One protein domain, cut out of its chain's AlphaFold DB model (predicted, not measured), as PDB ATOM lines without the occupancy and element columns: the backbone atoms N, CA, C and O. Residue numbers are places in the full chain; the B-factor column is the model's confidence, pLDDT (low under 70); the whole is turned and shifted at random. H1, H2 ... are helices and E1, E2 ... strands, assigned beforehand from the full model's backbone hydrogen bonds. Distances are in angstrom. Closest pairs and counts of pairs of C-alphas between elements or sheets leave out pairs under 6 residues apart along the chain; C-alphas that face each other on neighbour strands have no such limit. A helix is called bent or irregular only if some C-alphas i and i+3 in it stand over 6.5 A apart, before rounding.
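AT A GLANCE: This is residues 16 to 106 of the 120 residues of an uncharacterized protein of Plasmodium yoelii yoelii (UniProt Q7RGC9). One long helix, H2, sticks out like an arm from a small three-stranded sheet, E1 E2 E3, and reaches the sheet only with its last few residues. The short H1 sits near the far end of this arm, and beyond the sheet's last strand H3 runs back towards the H1 side, leaving an open frame in which no helix touches another. The printed part has 91 residues with three named helices and three named strands, in the order H1 H2 E1 E2 E3 H3, and its class is mixed, helices and strands. The sheet has the order E1 - E2 - E3 and is antiparallel. The whole is loose, with a radius of gyration of the C-alphas of 16.6 A and spans of 47 by 38 by 23 A.

IN THESE COORDINATES: H1 takes residues 16 to 19, 5.6 A long, and begins at C-alpha 16 at (37.788, -4.653, -34.677). H2, residues 24 to 46, is 32.7 A long and ends at C-alpha 46 at (39.821, -33.913, -42.271). E1 is residues 52 to 57, 15.3 A long. E2, residues 62 to 69, measures 22.4 A, and E3, residues 73 to 80, measures 22.7 A. H3, residues 85 to 96, is 17.9 A long and ends at C-alpha 96 at (38.707, -15.420, -32.579); it is irregular, with C-alphas 86 and 89 7.1 A apart.

HOW THE PARTS SIT: H1 is apart from H2 and is not on the sheet. H2 is on the sheet but only grazes it, with residues 44 to 45; its closest C-alphas to E3 are those of Ala 45 and Lys 77, 7.5 A apart. The strands form a meander, each the antiparallel neighbour of the one before. The hairpin of E1 and E2 has 157 degrees between directions, with N 54 and O 64 within hydrogen-bond range at 2.9 A. The hairpin of E2 and E3 has 160 degrees, with N 65 and O 77 at 2.8 A. E1 and E3 are the edge strands. H3 is not on the sheet and is apart from H2. In H2 every O i to N i+4 pair is within hydrogen-bond range, in H3 6 of 8; H1 is too short for such a pair.

THE WHOLE: The C-alphas farthest apart are those of Glu 25 and Asp 59, at 47.8 A. Residues 22 to 29, 31 to 43 and 84 to 90 stand free. The printed part has no cut, and its five links are tight. The mean pLDDT of the printed part is 85.8; residue 98 and residues 101 to 106 are under 70.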
ATOM      1  N   ASN A  16      36.749  -4.546 -33.645       79.56
ATOM      2  CA  ASN A  16      37.788  -4.653 -34.677       79.56
ATOM      3  C   ASN A  16      37.382  -4.095 -36.049       79.56
ATOM      4  O   ASN A  16      38.203  -4.057 -36.958       79.56
ATOM      5  N   LYS A  17      36.146  -3.616 -36.213       83.31
ATOM      6  CA  LYS A  17      35.614  -3.118 -37.491       83.31
ATOM      7  C   LYS A  17      36.471  -2.018 -38.128       83.31
ATOM      8  O   LYS A  17      36.523  -1.907 -39.347       83.31
ATOM      9  N   HIS A  18      37.161  -1.227 -37.311       82.00
ATOM     10  CA  HIS A  18      38.080  -0.179 -37.758       82.00
ATOM     11  C   HIS A  18      39.335  -0.711 -38.482       82.00
ATOM     12  O   HIS A  18      40.001   0.062 -39.161       82.00
ATOM     13  N   LEU A  19      39.654  -2.004 -38.350       80.69
ATOM     14  CA  LEU A  19      40.758  -2.672 -39.050       80.69
ATOM     15  C   LEU A  19      40.373  -3.136 -40.462       80.69
ATOM     16  O   LEU A  19      41.237  -3.595 -41.207       80.69
ATOM     17  N   LEU A  20      39.088  -3.063 -40.825       80.81
ATOM     18  CA  LEU A  20      38.631  -3.465 -42.150       80.81
ATOM     19  C   LEU A  20      39.131  -2.475 -43.200       80.81
ATOM     20  O   LEU A  20      38.939  -1.263 -43.086       80.81
ATOM     21  N   TYR A  21      39.738  -3.015 -44.250       81.31
ATOM     22  CA  TYR A  21      40.119  -2.237 -45.416       81.31
ATOM     23  C   TYR A  21      38.866  -1.824 -46.200       81.31
ATOM     24  O   TYR A  21      37.919  -2.601 -46.316       81.31
ATOM     25  N   THR A  22      38.829  -0.593 -46.711       86.38
ATOM     26  CA  THR A  22      37.620  -0.017 -47.329       86.38
ATOM     27  C   THR A  22      37.574  -0.146 -48.846       86.38
ATOM     28  O   THR A  22      36.526   0.123 -49.431       86.38
ATOM     29  N   ASP A  23      38.669  -0.557 -49.490       92.25
ATOM     30  CA  ASP A  23      38.699  -0.784 -50.933       92.25
ATOM     31  C   ASP A  23      37.906  -2.055 -51.293       92.25
ATOM     32  O   ASP A  23      38.264  -3.162 -50.856       92.25
ATOM     33  N   PRO A  24      36.835  -1.932 -52.096       90.19
ATOM     34  CA  PRO A  24      36.057  -3.080 -52.536       90.19
ATOM     35  C   PRO A  24      36.869  -4.081 -53.364       90.19
ATOM     36  O   PRO A  24      36.625  -5.284 -53.260       90.19
ATOM     37  N   GLU A  25      37.826  -3.624 -54.176       93.19
ATOM     38  CA  GLU A  25      38.600  -4.508 -55.050       93.19
ATOM     39  C   GLU A  25      39.540  -5.399 -54.230       93.19
ATOM     40  O   GLU A  25      39.549  -6.624 -54.394       93.19
ATOM     41  N   GLU A  26      40.272  -4.806 -53.286       90.75
ATOM     42  CA  GLU A  26      41.120  -5.552 -52.353       90.75
ATOM     43  C   GLU A  26      40.297  -6.459 -51.436       90.75
ATOM     44  O   GLU A  26      40.689  -7.601 -51.192       90.75
ATOM     45  N   THR A  27      39.107  -6.024 -51.011       89.44
ATOM     46  CA  THR A  27      38.184  -6.874 -50.241       89.44
ATOM     47  C   THR A  27      37.791  -8.126 -51.031       89.44
ATOM     48  O   THR A  27      37.842  -9.233 -50.500       89.44
ATOM     49  N   ILE A  28      37.451  -7.991 -52.318       92.31
ATOM     50  CA  ILE A  28      37.107  -9.135 -53.179       92.31
ATOM     51  C   ILE A  28      38.306 -10.078 -53.346       92.31
ATOM     52  O   ILE A  28      38.147 -11.300 -53.249       92.31
ATOM     53  N   LYS A  29      39.511  -9.535 -53.566       93.44
ATOM     54  CA  LYS A  29      40.745 -10.334 -53.672       93.44
ATOM     55  C   LYS A  29      41.029 -11.091 -52.375       93.44
ATOM     56  O   LYS A  29      41.282 -12.296 -52.429       93.44
ATOM     57  N   ALA A  30      40.923 -10.420 -51.229       89.75
ATOM     58  CA  ALA A  30      41.106 -11.013 -49.910       89.75
ATOM     59  C   ALA A  30      40.074 -12.118 -49.638       89.75
ATOM     60  O   ALA A  30      40.447 -13.207 -49.208       89.75
ATOM     61  N   CYS A  31      38.796 -11.894 -49.961       90.12
ATOM     62  CA  CYS A  31      37.740 -12.902 -49.833       90.12
ATOM     63  C   CYS A  31      38.035 -14.158 -50.662       90.12
ATOM     64  O   CYS A  31      37.909 -15.275 -50.155       90.12
ATOM     65  N   ARG A  32      38.460 -13.995 -51.922       94.56
ATOM     66  CA  ARG A  32      38.841 -15.126 -52.782       94.56
ATOM     67  C   ARG A  32      40.029 -15.890 -52.200       94.56
ATOM     68  O   ARG A  32      39.952 -17.105 -52.055       94.56
ATOM     69  N   PHE A  33      41.078 -15.174 -51.798       93.69
ATOM     70  CA  PHE A  33      42.262 -15.769 -51.180       93.69
ATOM     71  C   PHE A  33      41.923 -16.550 -49.900       93.69
ATOM     72  O   PHE A  33      42.351 -17.690 -49.730       93.69
ATOM     73  N   MET A  34      41.103 -15.974 -49.017       90.94
ATOM     74  CA  MET A  34      40.674 -16.632 -47.779       90.94
ATOM     75  C   MET A  34      39.790 -17.851 -48.042       90.94
ATOM     76  O   MET A  34      39.864 -18.823 -47.296       90.94
ATOM     77  N   THR A  35      38.988 -17.831 -49.107       93.62
ATOM     78  CA  THR A  35      38.165 -18.980 -49.511       93.62
ATOM     79  C   THR A  35      39.044 -20.143 -49.976       93.62
ATOM     80  O   THR A  35      38.841 -21.273 -49.540       93.62
ATOM     81  N   GLU A  36      40.066 -19.873 -50.791       94.44
ATOM     82  CA  GLU A  36      41.054 -20.885 -51.192       94.44
ATOM     83  C   GLU A  36      41.808 -21.443 -49.973       94.44
ATOM     84  O   GLU A  36      41.938 -22.660 -49.812       94.44
ATOM     85  N   ALA A  37      42.241 -20.565 -49.062       92.12
ATOM     86  CA  ALA A  37      42.886 -20.969 -47.814       92.12
ATOM     87  C   ALA A  37      41.967 -21.844 -46.938       92.12
ATOM     88  O   ALA A  37      42.433 -22.837 -46.373       92.12
ATOM     89  N   LEU A  38      40.671 -21.524 -46.860       92.38
ATOM     90  CA  LEU A  38      39.678 -22.302 -46.118       92.38
ATOM     91  C   LEU A  38      39.518 -23.709 -46.700       92.38
ATOM     92  O   LEU A  38      39.563 -24.679 -45.949       92.38
ATOM     93  N   THR A  39      39.422 -23.845 -48.026       93.69
ATOM     94  CA  THR A  39      39.349 -25.163 -48.681       93.69
ATOM     95  C   THR A  39      40.567 -26.027 -48.347       93.69
ATOM     96  O   THR A  39      40.441 -27.219 -48.050       93.69
ATOM     97  N   HIS A  40      41.766 -25.438 -48.346       90.81
ATOM     98  CA  HIS A  40      42.972 -26.152 -47.931       90.81
ATOM     99  C   HIS A  40      42.940 -26.528 -46.447       90.81
ATOM    100  O   HIS A  40      43.299 -27.657 -46.101       90.81
ATOM    101  N   LEU A  41      42.488 -25.626 -45.573       91.06
ATOM    102  CA  LEU A  41      42.352 -25.891 -44.142       91.06
ATOM    103  C   LEU A  41      41.401 -27.065 -43.876       91.06
ATOM    104  O   LEU A  41      41.765 -27.975 -43.136       91.06
ATOM    105  N   GLU A  42      40.231 -27.090 -44.516       93.75
ATOM    106  CA  GLU A  42      39.252 -28.180 -44.405       93.75
ATOM    107  C   GLU A  42      39.831 -29.519 -44.873       93.75
ATOM    108  O   GLU A  42      39.711 -30.537 -44.180       93.75
ATOM    109  N   HIS A  43      40.530 -29.521 -46.014       92.31
ATOM    110  CA  HIS A  43      41.220 -30.707 -46.513       92.31
ATOM    111  C   HIS A  43      42.254 -31.223 -45.503       92.31
ATOM    112  O   HIS A  43      42.296 -32.414 -45.199       92.31
ATOM    113  N   HIS A  44      43.082 -30.340 -44.943       91.19
ATOM    114  CA  HIS A  44      44.114 -30.716 -43.977       91.19
ATOM    115  C   HIS A  44      43.551 -31.128 -42.607       91.19
ATOM    116  O   HIS A  44      44.113 -32.014 -41.963       91.19
ATOM    117  N   ALA A  45      42.441 -30.531 -42.172       90.94
ATOM    118  CA  ALA A  45      41.769 -30.866 -40.921       90.94
ATOM    119  C   ALA A  45      41.135 -32.266 -40.962       90.94
ATOM    120  O   ALA A  45      41.234 -33.020 -39.992       90.94
ATOM    121  N   THR A  46      40.525 -32.631 -42.092       92.31
ATOM    122  CA  THR A  46      39.821 -33.913 -42.271       92.31
ATOM    123  C   THR A  46      40.726 -35.043 -42.760       92.31
ATOM    124  O   THR A  46      40.428 -36.217 -42.545       92.31
ATOM    125  N   SER A  47      41.857 -34.715 -43.385       90.12
ATOM    126  CA  SER A  47      42.811 -35.702 -43.884       90.12
ATOM    127  C   SER A  47      43.615 -36.358 -42.756       90.12
ATOM    128  O   SER A  47      44.180 -35.692 -41.886       90.12
ATOM    129  N   ILE A  48      43.725 -37.685 -42.831       88.38
ATOM    130  CA  ILE A  48      44.703 -38.492 -42.082       88.38
ATOM    131  C   ILE A  48      45.927 -38.849 -42.940       88.38
ATOM    132  O   ILE A  48      46.919 -39.369 -42.436       88.38
ATOM    133  N   ASP A  49      45.873 -38.560 -44.241       90.00
ATOM    134  CA  ASP A  49      46.876 -38.998 -45.203       90.00
ATOM    135  C   ASP A  49      48.191 -38.216 -45.069       90.00
ATOM    136  O   ASP A  49      48.229 -36.979 -44.991       90.00
ATOM    137  N   GLY A  50      49.289 -38.969 -45.019       90.31
ATOM    138  CA  GLY A  50      50.650 -38.467 -44.841       90.31
ATOM    139  C   GLY A  50      50.964 -37.876 -43.461       90.31
ATOM    140  O   GLY A  50      52.130 -37.572 -43.198       90.31
ATOM    141  N   TYR A  51      49.976 -37.717 -42.575       94.69
ATOM    142  CA  TYR A  51      50.182 -37.216 -41.218       94.69
ATOM    143  C   TYR A  51      50.759 -38.298 -40.313       94.69
ATOM    144  O   TYR A  51      50.219 -39.393 -40.182       94.69
ATOM    145  N   LYS A  52      51.871 -37.971 -39.653       94.94
ATOM    146  CA  LYS A  52      52.514 -38.831 -38.662       94.94
ATOM    147  C   LYS A  52      52.442 -38.170 -37.299       94.94
ATOM    148  O   LYS A  52      52.839 -37.010 -37.157       94.94
ATOM    149  N   LEU A  53      51.959 -38.917 -36.311       94.88
ATOM    150  CA  LEU A  53      52.016 -38.519 -34.911       94.88
ATOM    151  C   LEU A  53      53.487 -38.374 -34.511       94.88
ATOM    152  O   LEU A  53      54.289 -39.272 -34.772       94.88
ATOM    153  N   TYR A  54      53.850 -37.238 -33.924       93.38
ATOM    154  CA  TYR A  54      55.224 -36.987 -33.486       93.38
ATOM    155  C   TYR A  54      55.332 -36.638 -32.006       93.38
ATOM    156  O   TYR A  54      56.419 -36.766 -31.448       93.38
ATOM    157  N   ASN A  55      54.245 -36.185 -31.381       92.56
ATOM    158  CA  ASN A  55      54.198 -35.895 -29.957       92.56
ATOM    159  C   ASN A  55      52.745 -35.933 -29.458       92.56
ATOM    160  O   ASN A  55      51.807 -35.828 -30.250       92.56
ATOM    161  N   LEU A  56      52.557 -36.095 -28.153       93.88
ATOM    162  CA  LEU A  56      51.252 -36.077 -27.504       93.88
ATOM    163  C   LEU A  56      51.401 -35.701 -26.027       93.88
ATOM    164  O   LEU A  56      52.438 -35.949 -25.413       93.88
ATOM    165  N   TYR A  57      50.340 -35.146 -25.454       89.31
ATOM    166  CA  TYR A  57      50.256 -34.799 -24.040       89.31
ATOM    167  C   TYR A  57      49.014 -35.450 -23.435       89.31
ATOM    168  O   TYR A  57      47.903 -34.937 -23.591       89.31
ATOM    169  N   TYR A  58      49.206 -36.585 -22.754       84.81
ATOM    170  CA  TYR A  58      48.116 -37.384 -22.181       84.81
ATOM    171  C   TYR A  58      47.248 -36.583 -21.207       84.81
ATOM    172  O   TYR A  58      46.029 -36.601 -21.336       84.81
ATOM    173  N   ASP A  59      47.866 -35.809 -20.310       86.38
ATOM    174  CA  ASP A  59      47.155 -35.018 -19.292       86.38
ATOM    175  C   ASP A  59      46.200 -33.974 -19.891       86.38
ATOM    176  O   ASP A  59      45.260 -33.527 -19.233       86.38
ATOM    177  N   TYR A  60      46.425 -33.591 -21.151       81.94
ATOM    178  CA  TYR A  60      45.643 -32.580 -21.855       81.94
ATOM    179  C   TYR A  60      44.845 -33.138 -23.037       81.94
ATOM    180  O   TYR A  60      44.161 -32.365 -23.698       81.94
ATOM    181  N   ASN A  61      44.911 -34.443 -23.328       88.12
ATOM    182  CA  ASN A  61      44.316 -35.038 -24.533       88.12
ATOM    183  C   ASN A  61      44.700 -34.286 -25.828       88.12
ATOM    184  O   ASN A  61      43.849 -34.031 -26.686       88.12
ATOM    185  N   ILE A  62      45.975 -33.897 -25.945       90.75
ATOM    186  CA  ILE A  62      46.519 -33.198 -27.119       90.75
ATOM    187  C   ILE A  62      47.384 -34.160 -27.930       90.75
ATOM    188  O   ILE A  62      48.322 -34.750 -27.394       90.75
ATOM    189  N   TYR A  63      47.126 -34.246 -29.232       93.06
ATOM    190  CA  TYR A  63      47.895 -35.034 -30.190       93.06
ATOM    191  C   TYR A  63      48.490 -34.115 -31.256       93.06
ATOM    192  O   TYR A  63      47.792 -33.278 -31.830       93.06
ATOM    193  N   LEU A  64      49.787 -34.269 -31.517       92.56
ATOM    194  CA  LEU A  64      50.538 -33.448 -32.460       92.56
ATOM    195  C   LEU A  64      51.009 -34.293 -33.640       92.56
ATOM    196  O   LEU A  64      51.810 -35.223 -33.498       92.56
ATOM    197  N   TYR A  65      50.550 -33.924 -34.828       93.81
ATOM    198  CA  TYR A  65      50.883 -34.582 -36.081       93.81
ATOM    199  C   TYR A  65      51.638 -33.637 -36.999       93.81
ATOM    200  O   TYR A  65      51.465 -32.419 -36.962       93.81
ATOM    201  N   LYS A  66      52.459 -34.214 -37.871       93.62
ATOM    202  CA  LYS A  66      53.153 -33.472 -38.919       93.62
ATOM    203  C   LYS A  66      53.147 -34.238 -40.227       93.62
ATOM    204  O   LYS A  66      53.213 -35.469 -40.227       93.62
ATOM    205  N   LYS A  67      53.136 -33.513 -41.339       93.50
ATOM    206  CA  LYS A  67      53.418 -34.066 -42.665       93.50
ATOM    207  C   LYS A  67      54.270 -33.128 -43.496       93.50
ATOM    208  O   LYS A  67      54.271 -31.922 -43.273       93.50
ATOM    209  N   LYS A  68      54.952 -33.692 -44.489       92.56
ATOM    210  CA  LYS A  68      55.554 -32.925 -45.580       92.56
ATOM    211  C   LYS A  68      54.565 -32.878 -46.736       92.56
ATOM    212  O   LYS A  68      54.177 -33.917 -47.259       92.56
ATOM    213  N   HIS A  69      54.146 -31.685 -47.120       86.94
ATOM    214  CA  HIS A  69      53.388 -31.437 -48.334       86.94
ATOM    215  C   HIS A  69      54.359 -31.023 -49.445       86.94
ATOM    216  O   HIS A  69      55.145 -30.090 -49.268       86.94
ATOM    217  N   ARG A  70      54.320 -31.744 -50.577       85.62
ATOM    218  CA  ARG A  70      55.167 -31.509 -51.763       85.62
ATOM    219  C   ARG A  70      56.677 -31.444 -51.454       85.62
ATOM    220  O   ARG A  70      57.402 -30.704 -52.102       85.62
ATOM    221  N   ASP A  71      57.137 -32.156 -50.426       81.06
ATOM    222  CA  ASP A  71      58.539 -32.242 -49.970       81.06
ATOM    223  C   ASP A  71      59.209 -30.963 -49.431       81.06
ATOM    224  O   ASP A  71      60.299 -31.053 -48.862       81.06
ATOM    225  N   HIS A  72      58.554 -29.801 -49.503       86.81
ATOM    226  CA  HIS A  72      59.121 -28.514 -49.070       86.81
ATOM    227  C   HIS A  72      58.280 -27.772 -48.022       86.81
ATOM    228  O   HIS A  72      58.776 -26.833 -47.404       86.81
ATOM    229  N   THR A  73      57.037 -28.190 -47.769       89.31
ATOM    230  CA  THR A  73      56.169 -27.550 -46.773       89.31
ATOM    231  C   THR A  73      55.898 -28.503 -45.620       89.31
ATOM    232  O   THR A  73      55.302 -29.559 -45.812       89.31
ATOM    233  N   ASN A  74      56.302 -28.139 -44.405       90.00
ATOM    234  CA  ASN A  74      55.887 -28.870 -43.209       90.00
ATOM    235  C   ASN A  74      54.515 -28.357 -42.764       90.00
ATOM    236  O   ASN A  74      54.341 -27.158 -42.568       90.00
ATOM    237  N   VAL A  75      53.556 -29.264 -42.602       90.88
ATOM    238  CA  VAL A  75      52.226 -28.963 -42.069       90.88
ATOM    239  C   VAL A  75      52.089 -29.640 -40.718       90.88
ATOM    240  O   VAL A  75      52.203 -30.863 -40.631       90.88
ATOM    241  N   GLU A  76      51.830 -28.848 -39.684       90.75
ATOM    242  CA  GLU A  76      51.531 -29.327 -38.337       90.75
ATOM    243  C   GLU A  76      50.020 -29.352 -38.111       90.75
ATOM    244  O   GLU A  76      49.285 -28.499 -38.608       90.75
ATOM    245  N   LYS A  77      49.550 -30.360 -37.380       91.19
ATOM    246  CA  LYS A  77      48.148 -30.532 -37.008       91.19
ATOM    247  C   LYS A  77      48.081 -30.853 -35.522       91.19
ATOM    248  O   LYS A  77      48.804 -31.726 -35.047       91.19
ATOM    249  N   ILE A  78      47.210 -30.144 -34.814       89.94
ATOM    250  CA  ILE A  78      46.961 -30.330 -33.387       89.94
ATOM    251  C   ILE A  78      45.523 -30.804 -33.233       89.94
ATOM    252  O   ILE A  78      44.597 -30.111 -33.648       89.94
ATOM    253  N   GLU A  79      45.339 -31.972 -32.634       91.25
ATOM    254  CA  GLU A  79      44.027 -32.467 -32.229       91.25
ATOM    255  C   GLU A  79      43.931 -32.332 -30.711       91.25
ATOM    256  O   GLU A  79      44.749 -32.887 -29.980       91.25
ATOM    257  N   TYR A  80      42.968 -31.539 -30.238       87.50
ATOM    258  CA  TYR A  80      42.757 -31.261 -28.820       87.50
ATOM    259  C   TYR A  80      41.309 -31.572 -28.452       87.50
ATOM    260  O   TYR A  80      40.387 -30.874 -28.879       87.50
ATOM    261  N   THR A  81      41.118 -32.625 -27.660       88.31
ATOM    262  CA  THR A  81      39.790 -33.097 -27.257       88.31
ATOM    263  C   THR A  81      39.429 -32.565 -25.878       88.31
ATOM    264  O   THR A  81      40.180 -32.728 -24.917       88.31
ATOM    265  N   ILE A  82      38.252 -31.950 -25.768       86.44
ATOM    266  CA  ILE A  82      37.757 -31.354 -24.526       86.44
ATOM    267  C   ILE A  82      36.381 -31.920 -24.230       86.44
ATOM    268  O   ILE A  82      35.419 -31.639 -24.942       86.44
ATOM    269  N   ASP A  83      36.289 -32.665 -23.136       84.06
ATOM    270  CA  ASP A  83      35.043 -33.263 -22.663       84.06
ATOM    271  C   ASP A  83      34.249 -32.281 -21.781       84.06
ATOM    272  O   ASP A  83      33.995 -32.503 -20.600       84.06
ATOM    273  N   ASP A  84      33.958 -31.098 -22.329       85.50
ATOM    274  CA  ASP A  84      33.089 -30.103 -21.692       85.50
ATOM    275  C   ASP A  84      32.376 -29.267 -22.769       85.50
ATOM    276  O   ASP A  84      32.959 -28.312 -23.305       85.50
ATOM    277  N   PRO A  85      31.104 -29.573 -23.085       78.31
ATOM    278  CA  PRO A  85      30.360 -28.860 -24.122       78.31
ATOM    279  C   PRO A  85      30.167 -27.371 -23.792       78.31
ATOM    280  O   PRO A  85      30.017 -26.551 -24.697       78.31
ATOM    281  N   ASN A  86      30.249 -26.976 -22.515       84.94
ATOM    282  CA  ASN A  86      30.118 -25.574 -22.112       84.94
ATOM    283  C   ASN A  86      31.364 -24.739 -22.449       84.94
ATOM    284  O   ASN A  86      31.322 -23.506 -22.357       84.94
ATOM    285  N   LYS A  87      32.483 -25.381 -22.820       83.81
ATOM    286  CA  LYS A  87      33.727 -24.693 -23.194       83.81
ATOM    287  C   LYS A  87      33.789 -24.286 -24.658       83.81
ATOM    288  O   LYS A  87      34.605 -23.417 -24.956       83.81
ATOM    289  N   TYR A  88      32.940 -24.822 -25.537       83.81
ATOM    290  CA  TYR A  88      32.996 -24.536 -26.977       83.81
ATOM    291  C   TYR A  88      32.992 -23.026 -27.271       83.81
ATOM    292  O   TYR A  88      33.985 -22.496 -27.768       83.81
ATOM    293  N   ASN A  89      31.952 -22.300 -26.838       82.06
ATOM    294  CA  ASN A  89      31.857 -20.847 -27.055       82.06
ATOM    295  C   ASN A  89      33.029 -20.089 -26.413       82.06
ATOM    296  O   ASN A  89      33.552 -19.141 -26.984       82.06
ATOM    297  N   LYS A  90      33.489 -20.525 -25.232       82.69
ATOM    298  CA  LYS A  90      34.622 -19.892 -24.541       82.69
ATOM    299  C   LYS A  90      35.922 -20.030 -25.337       82.69
ATOM    300  O   LYS A  90      36.714 -19.095 -25.355       82.69
ATOM    301  N   LEU A  91      36.151 -21.183 -25.961       81.50
ATOM    302  CA  LEU A  91      37.347 -21.456 -26.757       81.50
ATOM    303  C   LEU A  91      37.301 -20.743 -28.099       81.50
ATOM    304  O   LEU A  91      38.283 -20.103 -28.452       81.50
ATOM    305  N   ILE A  92      36.168 -20.802 -28.802       81.06
ATOM    306  CA  ILE A  92      35.983 -20.085 -30.067       81.06
ATOM    307  C   ILE A  92      36.187 -18.585 -29.862       81.06
ATOM    308  O   ILE A  92      37.000 -17.996 -30.564       81.06
ATOM    309  N   ASN A  93      35.566 -17.990 -28.836       78.62
ATOM    310  CA  ASN A  93      35.775 -16.576 -28.516       78.62
ATOM    311  C   ASN A  93      37.250 -16.267 -28.222       78.62
ATOM    312  O   ASN A  93      37.744 -15.218 -28.619       78.62
ATOM    313  N   LYS A  94      37.963 -17.184 -27.552       79.44
ATOM    314  CA  LYS A  94      39.393 -17.026 -27.280       79.44
ATOM    315  C   LYS A  94      40.221 -17.081 -28.570       79.44
ATOM    316  O   LYS A  94      41.100 -16.260 -28.748       79.44
ATOM    317  N   PHE A  95      39.952 -18.015 -29.478       77.56
ATOM    318  CA  PHE A  95      40.709 -18.127 -30.730       77.56
ATOM    319  C   PHE A  95      40.390 -17.018 -31.737       77.56
ATOM    320  O   PHE A  95      41.262 -16.648 -32.520       77.56
ATOM    321  N   TRP A  96      39.163 -16.497 -31.705       76.94
ATOM    322  CA  TRP A  96      38.707 -15.420 -32.579       76.94
ATOM    323  C   TRP A  96      39.230 -14.042 -32.158       76.94
ATOM    324  O   TRP A  96      39.406 -13.171 -33.006       76.94
ATOM    325  N   ASP A  97      39.481 -13.834 -30.864       74.81
ATOM    326  CA  ASP A  97      39.984 -12.563 -30.348       74.81
ATOM    327  C   ASP A  97      41.466 -12.362 -30.719       74.81
ATOM    328  O   ASP A  97      42.324 -13.119 -30.242       74.81
ATOM    329  N   PRO A  98      41.795 -11.347 -31.540       68.44
ATOM    330  CA  PRO A  98      43.168 -11.079 -31.931       68.44
ATOM    331  C   PRO A  98      44.072 -10.645 -30.774       68.44
ATOM    332  O   PRO A  98      45.270 -10.904 -30.812       68.44
ATOM    333  N   ASP A  99      43.509 -10.051 -29.723       71.44
ATOM    334  CA  ASP A  99      44.266  -9.564 -28.567       71.44
ATOM    335  C   ASP A  99      44.515 -10.668 -27.522       71.44
ATOM    336  O   ASP A  99      45.119 -10.438 -26.469       71.44
ATOM    337  N   SER A 100      44.018 -11.881 -27.767       70.25
ATOM    338  CA  SER A 100      44.055 -12.949 -26.778       70.25
ATOM    339  C   SER A 100      45.418 -13.643 -26.703       70.25
ATOM    340  O   SER A 100      46.031 -14.050 -27.693       70.25
ATOM    341  N   SER A 101      45.877 -13.881 -25.472       65.19
ATOM    342  CA  SER A 101      47.025 -14.747 -25.202       65.19
ATOM    343  C   SER A 101      46.642 -16.218 -25.420       65.19
ATOM    344  O   SER A 101      46.266 -16.972 -24.508       65.19
ATOM    345  N   ASN A 102      46.676 -16.644 -26.682       65.88
ATOM    346  CA  ASN A 102      46.425 -18.032 -27.049       65.88
ATOM    347  C   ASN A 102      47.684 -18.872 -26.907       65.88
ATOM    348  O   ASN A 102      48.761 -18.513 -27.370       65.88
ATOM    349  N   PHE A 103      47.522 -20.049 -26.306       61.88
ATOM    350  CA  PHE A 103      48.601 -21.022 -26.147       61.88
ATOM    351  C   PHE A 103      49.111 -21.542 -27.501       61.88
ATOM    352  O   PHE A 103      50.272 -21.914 -27.608       61.88
ATOM    353  N   LEU A 104      48.273 -21.498 -28.548       59.66
ATOM    354  CA  LEU A 104      48.678 -21.772 -29.932       59.66
ATOM    355  C   LEU A 104      49.687 -20.743 -30.471       59.66
ATOM    356  O   LEU A 104      50.434 -21.049 -31.394       59.66
ATOM    357  N   TYR A 105      49.732 -19.544 -29.885       57.72
ATOM    358  CA  TYR A 105      50.662 -18.472 -30.243       57.72
ATOM    359  C   TYR A 105      51.827 -18.341 -29.252       57.72
ATOM    360  O   TYR A 105      52.577 -17.375 -29.324       57.72
ATOM    361  N   ALA A 106      52.026 -19.301 -28.337       52.19
ATOM    362  CA  ALA A 106      53.081 -19.250 -27.314       52.19
ATOM    363  C   ALA A 106      54.520 -19.452 -27.861       52.19
ATOM    364  O   ALA A 106      55.428 -19.808 -27.114       52.19
TER     365      ALA A 106